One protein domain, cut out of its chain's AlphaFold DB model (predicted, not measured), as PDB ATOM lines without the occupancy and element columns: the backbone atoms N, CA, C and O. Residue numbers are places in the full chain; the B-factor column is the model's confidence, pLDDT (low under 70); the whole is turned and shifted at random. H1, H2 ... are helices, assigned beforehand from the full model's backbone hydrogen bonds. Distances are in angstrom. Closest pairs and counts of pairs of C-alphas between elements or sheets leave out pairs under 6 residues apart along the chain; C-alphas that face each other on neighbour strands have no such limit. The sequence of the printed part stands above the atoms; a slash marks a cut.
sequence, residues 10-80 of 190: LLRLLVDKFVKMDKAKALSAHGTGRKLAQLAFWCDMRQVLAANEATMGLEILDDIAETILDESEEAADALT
ATOM      1  N   LEU A  10    -209.528   8.224  68.585       93.31
ATOM      2  CA  LEU A  10    -208.482   8.322  67.567       93.31
ATOM      3  C   LEU A  10    -208.300   6.998  66.817       93.31
ATOM      4  O   LEU A  10    -208.278   6.987  65.584       93.31
ATOM      5  N   LEU A  11    -208.244   5.879  67.545       93.88
ATOM      6  CA  LEU A  11    -208.161   4.542  66.951       93.88
ATOM      7  C   LEU A  11    -209.362   4.253  66.046       93.88
ATOM      8  O   LEU A  11    -209.198   3.771  64.925       93.88
ATOM      9  N   ARG A  12    -210.573   4.612  66.484       94.94
ATOM     10  CA  ARG A  12    -211.794   4.430  65.690       94.94
ATOM     11  C   ARG A  12    -211.798   5.278  64.414       94.94
ATOM     12  O   ARG A  12    -212.203   4.786  63.364       94.94
ATOM     13  N   LEU A  13    -211.309   6.516  64.487       95.62
ATOM     14  CA  LEU A  13    -211.151   7.409  63.332       95.62
ATOM     15  C   LEU A  13    -210.141   6.867  62.314       95.62
ATOM     16  O   LEU A  13    -210.388   6.929  61.109       95.62
ATOM     17  N   LEU A  14    -209.023   6.314  62.790       95.44
ATOM     18  CA  LEU A  14    -208.017   5.681  61.939       95.44
ATOM     19  C   LEU A  14    -208.602   4.481  61.195       95.44
ATOM     20  O   LEU A  14    -208.495   4.425  59.971       95.44
ATOM     21  N   VAL A  15    -209.270   3.564  61.902       95.38
ATOM     22  CA  VAL A  15    -209.898   2.383  61.287       95.38
ATOM     23  C   VAL A  15    -210.934   2.793  60.238       95.38
ATOM     24  O   VAL A  15    -210.901   2.281  59.121       95.38
ATOM     25  N   ASP A  16    -211.802   3.760  60.544       96.06
ATOM     26  CA  ASP A  16    -212.829   4.228  59.604       96.06
ATOM     27  C   ASP A  16    -212.213   4.868  58.343       96.06
ATOM     28  O   ASP A  16    -212.698   4.671  57.225       96.06
ATOM     29  N   LYS A  17    -211.089   5.582  58.500       95.38
ATOM     30  CA  LYS A  17    -210.318   6.134  57.378       95.38
ATOM     31  C   LYS A  17    -209.710   5.030  56.507       95.38
ATOM     32  O   LYS A  17    -209.793   5.125  55.283       95.38
ATOM     33  N   PHE A  18    -209.117   3.999  57.110       92.06
ATOM     34  CA  PHE A  18    -208.528   2.881  56.364       92.06
ATOM     35  C   PHE A  18    -209.591   2.091  55.600       92.06
ATOM     36  O   PHE A  18    -209.434   1.871  54.404       92.06
ATOM     37  N   VAL A  19    -210.728   1.793  56.232       94.56
ATOM     38  CA  VAL A  19    -211.855   1.118  55.569       94.56
ATOM     39  C   VAL A  19    -212.387   1.942  54.391       94.56
ATOM     40  O   VAL A  19    -212.665   1.392  53.326       94.56
ATOM     41  N   LYS A  20    -212.497   3.271  54.534       93.38
ATOM     42  CA  LYS A  20    -212.880   4.163  53.424       93.38
ATOM     43  C   LYS A  20    -211.869   4.139  52.280       93.38
ATOM     44  O   LYS A  20    -212.281   4.072  51.123       93.38
ATOM     45  N   MET A  21    -210.573   4.180  52.588       89.06
ATOM     46  CA  MET A  21    -209.516   4.086  51.577       89.06
ATOM     47  C   MET A  21    -209.555   2.748  50.837       89.06
ATOM     48  O   MET A  21    -209.485   2.742  49.611       89.06
ATOM     49  N   ASP A  22    -209.730   1.636  51.549       87.31
ATOM     50  CA  ASP A  22    -209.813   0.308  50.937       87.31
ATOM     51  C   ASP A  22    -211.047   0.169  50.048       87.31
ATOM     52  O   ASP A  22    -210.963  -0.364  48.943       87.31
ATOM     53  N   LYS A  23    -212.188   0.719  50.475       84.56
ATOM     54  CA  LYS A  23    -213.420   0.708  49.680       84.56
ATOM     55  C   LYS A  23    -213.288   1.555  48.410       84.56
ATOM     56  O   LYS A  23    -213.693   1.108  47.342       84.56
ATOM     57  N   ALA A  24    -212.666   2.733  48.499       79.44
ATOM     58  CA  ALA A  24    -212.373   3.575  47.338       79.44
ATOM     59  C   ALA A  24    -211.388   2.897  46.368       79.44
ATOM     60  O   ALA A  24    -211.581   2.943  45.153       79.44
ATOM     61  N   LYS A  25    -210.370   2.212  46.903       79.25
ATOM     62  CA  LYS A  25    -209.392   1.446  46.121       79.25
ATOM     63  C   LYS A  25    -210.014   0.217  45.450       79.25
ATOM     64  O   LYS A  25    -209.670  -0.097  44.318       79.25
ATOM     65  N   ALA A  26    -210.933  -0.475  46.119       71.94
ATOM     66  CA  ALA A  26    -211.647  -1.610  45.541       71.94
ATOM     67  C   ALA A  26    -212.584  -1.171  44.402       71.94
ATOM     68  O   ALA A  26    -212.635  -1.827  43.363       71.94
ATOM     69  N   LEU A  27    -213.273  -0.036  44.564       69.69
ATOM     70  CA  LEU A  27    -214.121   0.546  43.520       69.69
ATOM     71  C   LEU A  27    -213.302   0.981  42.295       69.69
ATOM     72  O   LEU A  27    -213.690   0.682  41.166       69.69
ATOM     73  N   SER A  28    -212.137   1.608  42.499       69.88
ATOM     74  CA  SER A  28    -211.254   1.977  41.385       69.88
ATOM     75  C   SER A  28    -210.617   0.757  40.711       69.88
ATOM     76  O   SER A  28    -210.519   0.714  39.483       69.88
ATOM     77  N   ALA A  29    -210.251  -0.276  41.477       71.56
ATOM     78  CA  ALA A  29    -209.717  -1.527  40.944       71.56
ATOM     79  C   ALA A  29    -210.752  -2.296  40.108       71.56
ATOM     80  O   ALA A  29    -210.408  -2.807  39.044       71.56
ATOM     81  N   HIS A  30    -212.019  -2.337  40.538       67.44
ATOM     82  CA  HIS A  30    -213.098  -2.988  39.789       67.44
ATOM     83  C   HIS A  30    -213.369  -2.290  38.446       67.44
ATOM     84  O   HIS A  30    -213.486  -2.953  37.414       67.44
ATOM     85  N   GLY A  31    -213.401  -0.952  38.430       72.56
ATOM     86  CA  GLY A  31    -213.509  -0.181  37.186       72.56
ATOM     87  C   GLY A  31    -212.315  -0.402  36.251       72.56
ATOM     88  O   GLY A  31    -212.492  -0.600  35.052       72.56
ATOM     89  N   THR A  32    -211.102  -0.457  36.806       78.62
ATOM     90  CA  THR A  32    -209.868  -0.687  36.036       78.62
ATOM     91  C   THR A  32    -209.823  -2.093  35.431       78.62
ATOM     92  O   THR A  32    -209.508  -2.246  34.254       78.62
ATOM     93  N   GLY A  33    -210.187  -3.123  36.200       81.69
ATOM     94  CA  GLY A  33    -210.228  -4.506  35.718       81.69
ATOM     95  C   GLY A  33    -211.238  -4.706  34.585       81.69
ATOM     96  O   GLY A  33    -210.924  -5.358  33.592       81.69
ATOM     97  N   ARG A  34    -212.417  -4.079  34.686       83.50
ATOM     98  CA  ARG A  34    -213.431  -4.090  33.621       83.50
ATOM     99  C   ARG A  34    -212.919  -3.435  32.333       83.50
ATOM    100  O   ARG A  34    -213.047  -4.043  31.273       83.50
ATOM    101  N   LYS A  35    -212.311  -2.244  32.422       83.75
ATOM    102  CA  LYS A  35    -211.742  -1.539  31.257       83.75
ATOM    103  C   LYS A  35    -210.633  -2.350  30.581       83.75
ATOM    104  O   LYS A  35    -210.612  -2.458  29.361       83.75
ATOM    105  N   LEU A  36    -209.753  -2.983  31.363       85.75
ATOM    106  CA  LEU A  36    -208.698  -3.856  30.835       85.75
ATOM    107  C   LEU A  36    -209.259  -5.092  30.118       85.75
ATOM    108  O   LEU A  36    -208.759  -5.454  29.057       85.75
ATOM    109  N   ALA A  37    -210.303  -5.720  30.664       87.62
ATOM    110  CA  ALA A  37    -210.950  -6.862  30.022       87.62
ATOM    111  C   ALA A  37    -211.628  -6.473  28.696       87.62
ATOM    112  O   ALA A  37    -211.517  -7.201  27.713       87.62
ATOM    113  N   GLN A  38    -212.289  -5.312  28.648       87.88
ATOM    114  CA  GLN A  38    -212.902  -4.787  27.424       87.88
ATOM    115  C   GLN A  38    -211.855  -4.404  26.367       87.88
ATOM    116  O   GLN A  38    -212.040  -4.729  25.198       87.88
ATOM    117  N   LEU A  39    -210.737  -3.790  26.770       88.44
ATOM    118  CA  LEU A  39    -209.598  -3.522  25.884       88.44
ATOM    119  C   LEU A  39    -209.021  -4.812  25.295       88.44
ATOM    120  O   LEU A  39    -208.808  -4.899  24.090       88.44
ATOM    121  N   ALA A  40    -208.789  -5.825  26.133       90.81
ATOM    122  CA  ALA A  40    -208.268  -7.111  25.680       90.81
ATOM    123  C   ALA A  40    -209.217  -7.789  24.680       90.81
ATOM    124  O   ALA A  40    -208.772  -8.283  23.648       90.81
ATOM    125  N   PHE A  41    -210.523  -7.752  24.960       92.88
ATOM    126  CA  PHE A  41    -211.552  -8.238  24.044       92.88
ATOM    127  C   PHE A  41    -211.546  -7.479  22.706       92.88
ATOM    128  O   PHE A  41    -211.582  -8.108  21.650       92.88
ATOM    129  N   TRP A  42    -211.463  -6.142  22.738       93.50
ATOM    130  CA  TRP A  42    -211.418  -5.321  21.525       93.50
ATOM    131  C   TRP A  42    -210.216  -5.660  20.646       93.50
ATOM    132  O   TRP A  42    -210.368  -5.866  19.444       93.50
ATOM    133  N   CYS A  43    -209.032  -5.759  21.250       91.94
ATOM    134  CA  CYS A  43    -207.803  -6.096  20.541       91.94
ATOM    135  C   CYS A  43    -207.906  -7.446  19.814       91.94
ATOM    136  O   CYS A  43    -207.514  -7.538  18.650       91.94
ATOM    137  N   ASP A  44    -208.461  -8.467  20.470       93.12
ATOM    138  CA  ASP A  44    -208.634  -9.799  19.881       93.12
ATOM    139  C   ASP A  44    -209.632  -9.771  18.712       93.12
ATOM    140  O   ASP A  44    -209.339 -10.222  17.603       93.12
ATOM    141  N   MET A  45    -210.787  -9.124  18.904       91.31
ATOM    142  CA  MET A  45    -211.789  -8.979  17.847       91.31
ATOM    143  C   MET A  45    -211.254  -8.191  16.642       91.31
ATOM    144  O   MET A  45    -211.458  -8.596  15.494       91.31
ATOM    145  N   ARG A  46    -210.531  -7.089  16.883       90.75
ATOM    146  CA  ARG A  46    -209.887  -6.285  15.838       90.75
ATOM    147  C   ARG A  46    -208.931  -7.131  15.004       90.75
ATOM    148  O   ARG A  46    -208.915  -7.007  13.782       90.75
ATOM    149  N   GLN A  47    -208.163  -8.004  15.648       91.44
ATOM    150  CA  GLN A  47    -207.215  -8.875  14.966       91.44
ATOM    151  C   GLN A  47    -207.914  -9.897  14.059       91.44
ATOM    152  O   GLN A  47    -207.474 -10.107  12.927       91.44
ATOM    153  N   VAL A  48    -209.030 -10.477  14.509       90.81
ATOM    154  CA  VAL A  48    -209.850 -11.388  13.689       90.81
ATOM    155  C   VAL A  48    -210.431 -10.668  12.470       90.81
ATOM    156  O   VAL A  48    -210.417 -11.210  11.366       90.81
ATOM    157  N   LEU A  49    -210.909  -9.434  12.645       89.25
ATOM    158  CA  LEU A  49    -211.477  -8.634  11.559       89.25
ATOM    159  C   LEU A  49    -210.413  -8.176  10.549       89.25
ATOM    160  O   LEU A  49    -210.650  -8.236   9.342       89.25
ATOM    161  N   ALA A  50    -209.237  -7.768  11.028       88.44
ATOM    162  CA  ALA A  50    -208.119  -7.324  10.195       88.44
ATOM    163  C   ALA A  50    -207.466  -8.459   9.388       88.44
ATOM    164  O   ALA A  50    -206.837  -8.196   8.367       88.44
ATOM    165  N   ALA A  51    -207.632  -9.720   9.803       89.69
ATOM    166  CA  ALA A  51    -207.161 -10.880   9.042       89.69
ATOM    167  C   ALA A  51    -207.857 -11.033   7.673       89.69
ATOM    168  O   ALA A  51    -207.399 -11.801   6.828       89.69
ATOM    169  N   ASN A  52    -208.959 -10.314   7.450       87.94
ATOM    170  CA  ASN A  52    -209.635 -10.231   6.167       87.94
ATOM    171  C   ASN A  52    -209.295  -8.901   5.476       87.94
ATOM    172  O   ASN A  52    -209.731  -7.838   5.911       87.94
ATOM    173  N   GLU A  53    -208.563  -8.971   4.360       79.88
ATOM    174  CA  GLU A  53    -208.135  -7.800   3.575       79.88
ATOM    175  C   GLU A  53    -209.299  -7.002   2.957       79.88
ATOM    176  O   GLU A  53    -209.112  -5.862   2.536       79.88
ATOM    177  N   ALA A  54    -210.506  -7.577   2.901       87.00
ATOM    178  CA  ALA A  54    -211.710  -6.877   2.459       87.00
ATOM    179  C   ALA A  54    -212.434  -6.130   3.596       87.00
ATOM    180  O   ALA A  54    -213.403  -5.414   3.330       87.00
ATOM    181  N   THR A  55    -212.011  -6.294   4.855       83.06
ATOM    182  CA  THR A  55    -212.583  -5.554   5.984       83.06
ATOM    183  C   THR A  55    -212.160  -4.088   5.905       83.06
ATOM    184  O   THR A  55    -210.976  -3.767   5.868       83.06
ATOM    185  N   MET A  56    -213.138  -3.183   5.911       83.81
ATOM    186  CA  MET A  56    -212.945  -1.731   5.878       83.81
ATOM    187  C   MET A  56    -213.682  -1.078   7.052       83.81
ATOM    188  O   MET A  56    -214.639  -1.655   7.568       83.81
ATOM    189  N   GLY A  57    -213.282   0.133   7.452       85.94
ATOM    190  CA  GLY A  57    -213.931   0.851   8.556       85.94
ATOM    191  C   GLY A  57    -213.488   0.384   9.945       85.94
ATOM    192  O   GLY A  57    -214.215   0.573  10.917       85.94
ATOM    193  N   LEU A  58    -212.307  -0.234  10.044       87.25
ATOM    194  CA  LEU A  58    -211.687  -0.661  11.305       87.25
ATOM    195  C   LEU A  58    -211.280   0.533  12.181       87.25
ATOM    196  O   LEU A  58    -211.244   0.418  13.399       87.25
ATOM    197  N   GLU A  59    -210.985   1.666  11.557       89.00
ATOM    198  CA  GLU A  59    -210.679   2.947  12.184       89.00
ATOM    199  C   GLU A  59    -211.907   3.559  12.874       89.00
ATOM    200  O   GLU A  59    -211.836   3.931  14.036       89.00
ATOM    201  N   ILE A  60    -213.072   3.538  12.217       91.25
ATOM    202  CA  ILE A  60    -214.341   4.019  12.796       91.25
ATOM    203  C   ILE A  60    -214.737   3.150  13.995       91.25
ATOM    204  O   ILE A  60    -215.280   3.616  14.994       91.25
ATOM    205  N   LEU A  61    -214.474   1.853  13.873       90.62
ATOM    206  CA  LEU A  61    -214.683   0.871  14.921       90.62
ATOM    207  C   LEU A  61    -213.775   1.124  16.137       90.62
ATOM    208  O   LEU A  61    -214.253   0.987  17.261       90.62
ATOM    209  N   ASP A  62    -212.516   1.530  15.934       90.38
ATOM    210  CA  ASP A  62    -211.630   1.928  17.038       90.38
ATOM    211  C   ASP A  62    -212.135   3.176  17.751       90.38
ATOM    212  O   ASP A  62    -212.184   3.171  18.977       90.38
ATOM    213  N   ASP A  63    -212.565   4.200  17.003       89.81
ATOM    214  CA  ASP A  63    -213.104   5.435  17.583       89.81
ATOM    215  C   ASP A  63    -214.314   5.124  18.486       89.81
ATOM    216  O   ASP A  63    -214.438   5.625  19.605       89.81
ATOM    217  N   ILE A  64    -215.202   4.224  18.041       89.06
ATOM    218  CA  ILE A  64    -216.347   3.765  18.838       89.06
ATOM    219  C   ILE A  64    -215.877   2.978  20.072       89.06
ATOM    220  O   ILE A  64    -216.389   3.192  21.171       89.06
ATOM    221  N   ALA A  65    -214.903   2.080  19.935       88.50
ATOM    222  CA  ALA A  65    -214.386   1.324  21.072       88.50
ATOM    223  C   ALA A  65    -213.720   2.231  22.121       88.50
ATOM    224  O   ALA A  65    -213.927   2.018  23.317       88.50
ATOM    225  N   GLU A  66    -212.983   3.256  21.687       86.69
ATOM    226  CA  GLU A  66    -212.359   4.266  22.549       86.69
ATOM    227  C   GLU A  66    -213.423   5.036  23.344       86.69
ATOM    228  O   GLU A  66    -213.362   5.065  24.574       86.69
ATOM    229  N   THR A  67    -214.479   5.523  22.681       88.88
ATOM    230  CA  THR A  67    -215.586   6.218  23.371       88.88
ATOM    231  C   THR A  67    -216.276   5.344  24.425       88.88
ATOM    232  O   THR A  67    -216.530   5.797  25.537       88.88
ATOM    233  N   ILE A  68    -216.512   4.058  24.142       85.44
ATOM    234  CA  ILE A  68    -217.160   3.129  25.087       85.44
ATOM    235  C   ILE A  68    -216.259   2.821  26.293       85.44
ATOM    236  O   ILE A  68    -216.745   2.630  27.412       85.44
ATOM    237  N   LEU A  69    -214.946   2.742  26.076       83.44
ATOM    238  CA  LEU A  69    -213.963   2.486  27.130       83.44
ATOM    239  C   LEU A  69    -213.759   3.703  28.043       83.44
ATOM    240  O   LEU A  69    -213.487   3.541  29.245       83.44
ATOM    241  N   ASP A  70    -213.944   4.906  27.508       80.12
ATOM    242  CA  ASP A  70    -213.894   6.153  28.263       80.12
ATOM    243  C   ASP A  70    -215.206   6.428  29.017       80.12
ATOM    244  O   ASP A  70    -215.165   6.767  30.207       80.12
ATOM    245  N   GLU A  71    -216.363   6.145  28.412       64.50
ATOM    246  CA  GLU A  71    -217.703   6.506  28.904       64.50
ATOM    247  C   GLU A  71    -218.478   5.310  29.504       64.50
ATOM    248  O   GLU A  71    -219.556   4.913  29.066       64.50
ATOM    249  N   SER A  72    -217.940   4.708  30.567       59.50
ATOM    250  CA  SER A  72    -218.443   3.437  31.125       59.50
ATOM    251  C   SER A  72    -219.800   3.481  31.887       59.50
ATOM    252  O   SER A  72    -220.177   2.453  32.465       59.50
ATOM    253  N   GLU A  73    -220.563   4.580  31.887       52.84
ATOM    254  CA  GLU A  73    -221.944   4.601  32.435       52.84
ATOM    255  C   GLU A  73    -223.016   5.188  31.498       52.84
ATOM    256  O   GLU A  73    -224.179   4.830  31.652       52.84
ATOM    257  N   GLU A  74    -222.656   5.978  30.480       50.16
ATOM    258  CA  GLU A  74    -223.629   6.632  29.579       50.16
ATOM    259  C   GLU A  74    -223.580   6.089  28.133       50.16
ATOM    260  O   GLU A  74    -224.544   6.221  27.382       50.16
ATOM    261  N   ALA A  75    -222.523   5.356  27.754       47.06
ATOM    262  CA  ALA A  75    -222.383   4.778  26.411       47.06
ATOM    263  C   ALA A  75    -223.202   3.494  26.173       47.06
ATOM    264  O   ALA A  75    -223.373   3.072  25.027       47.06
ATOM    265  N   ALA A  76    -223.741   2.861  27.223       49.28
ATOM    266  CA  ALA A  76    -224.609   1.688  27.061       49.28
ATOM    267  C   ALA A  76    -225.914   2.031  26.316       49.28
ATOM    268  O   ALA A  76    -226.468   1.163  25.647       49.28
ATOM    269  N   ASP A  77    -226.360   3.291  26.385       49.03
ATOM    270  CA  ASP A  77    -227.533   3.783  25.653       49.03
ATOM    271  C   ASP A  77    -227.186   4.255  24.226       49.03
ATOM    272  O   ASP A  77    -228.034   4.220  23.332       49.03
ATOM    273  N   ALA A  78    -225.925   4.628  23.971       47.16
ATOM    274  CA  ALA A  78    -225.449   5.098  22.665       47.16
ATOM    275  C   ALA A  78    -225.352   3.979  21.609       47.16
ATOM    276  O   ALA A  78    -225.604   4.219  20.426       47.16
ATOM    277  N   LEU A  79    -225.084   2.732  22.023       51.91
ATOM    278  CA  LEU A  79    -225.136   1.564  21.127       51.91
ATOM    279  C   LEU A  79    -226.559   1.245  20.635       51.91
ATOM    280  O   LEU A  79    -226.734   0.477  19.686       51.91
ATOM    281  N   THR A  80    -227.578   1.862  21.234       50.47
ATOM    282  CA  THR A  80    -228.981   1.692  20.851       50.47
ATOM    283  C   THR A  80    -229.413   2.650  19.732       50.47
ATOM    284  O   THR A  80    -230.465   2.436  19.125       50.47
TER     285      THR A  80
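Overview. This is residues 10 to 80 of the 190 residues of an uncharacterized protein of Phytophthora rubi (UniProt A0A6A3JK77). The model is a long helical hairpin with very unequal arms: the long helix H1 makes the length, the shorter H2 folds back beside its last part, and the tiny H3 follows H2 near the end of the printed part. Residues 10 to 30 of H1 stick out as a free arm, and residues 51 to 57, the loop between H1 and H2, stick out at the other end. The printed part has 71 residues with three named helices, in the order H1, H2, H3, and no named strand; the class is all helix. The whole is extended, with a radius of gyration of the C-alphas of 18.8 A, and spans 67 by 24 by 14 A.

Arrangement. The longest helix is H1, residues 10 to 50. It touches H2, residues 58 to 70, with residues 35 to 50 alone. The closest C-alphas of the two are those of Lys 35 and Leu 69, 6.2 A apart. Their lines stand at a shallow tilt of 10 degrees and they run opposite ways, a helical hairpin. H3, residues 75 to 78, and H2 touch only at the corner by their link, and only just, with 3 pairs of C-alphas within 8 A; H2 does so with residues 67 to 68 alone. The closest C-alphas there are those of Ile 68 and Ala 75, 5.6 A apart. H1 and H3 are apart. In H1 and H2 every O i to N i+4 pair is within hydrogen-bond range; H3 is too short for such a pair, and its 1 pair of O i and N i+3 is within range.

Along the chain. H1 runs from Leu 10, with its C-alpha at (-208.482, 8.322, 67.567), to Ala 50, with its C-alpha at (-208.119, -7.324, 10.195), 59.5 A from first to last C-alpha. H2 runs from Leu 58 to Asp 70 over 18.4 A. H3 runs from Ala 75 to Ala 78, where the C-alpha is at (-225.449, 5.098, 22.665); its first and last C-alphas are 4.9 A apart.

Size, cuts and confidence. The two C-alphas farthest apart are those of Leu 10 and Ala 54, 66.9 A. Without the stretches that stand free, the body of 43 residues spans 29 by 24 by 13 A. The printed part has no cut. The link from H1 to H2 is short, with 7 residues, and the link from H2 to H3 is tight, with 4 residues. The mean pLDDT of the printed part is 82.0; residues 27 to 28, residue 30 and residues 71 to 80 are under 70, and the mean of H3 is 48.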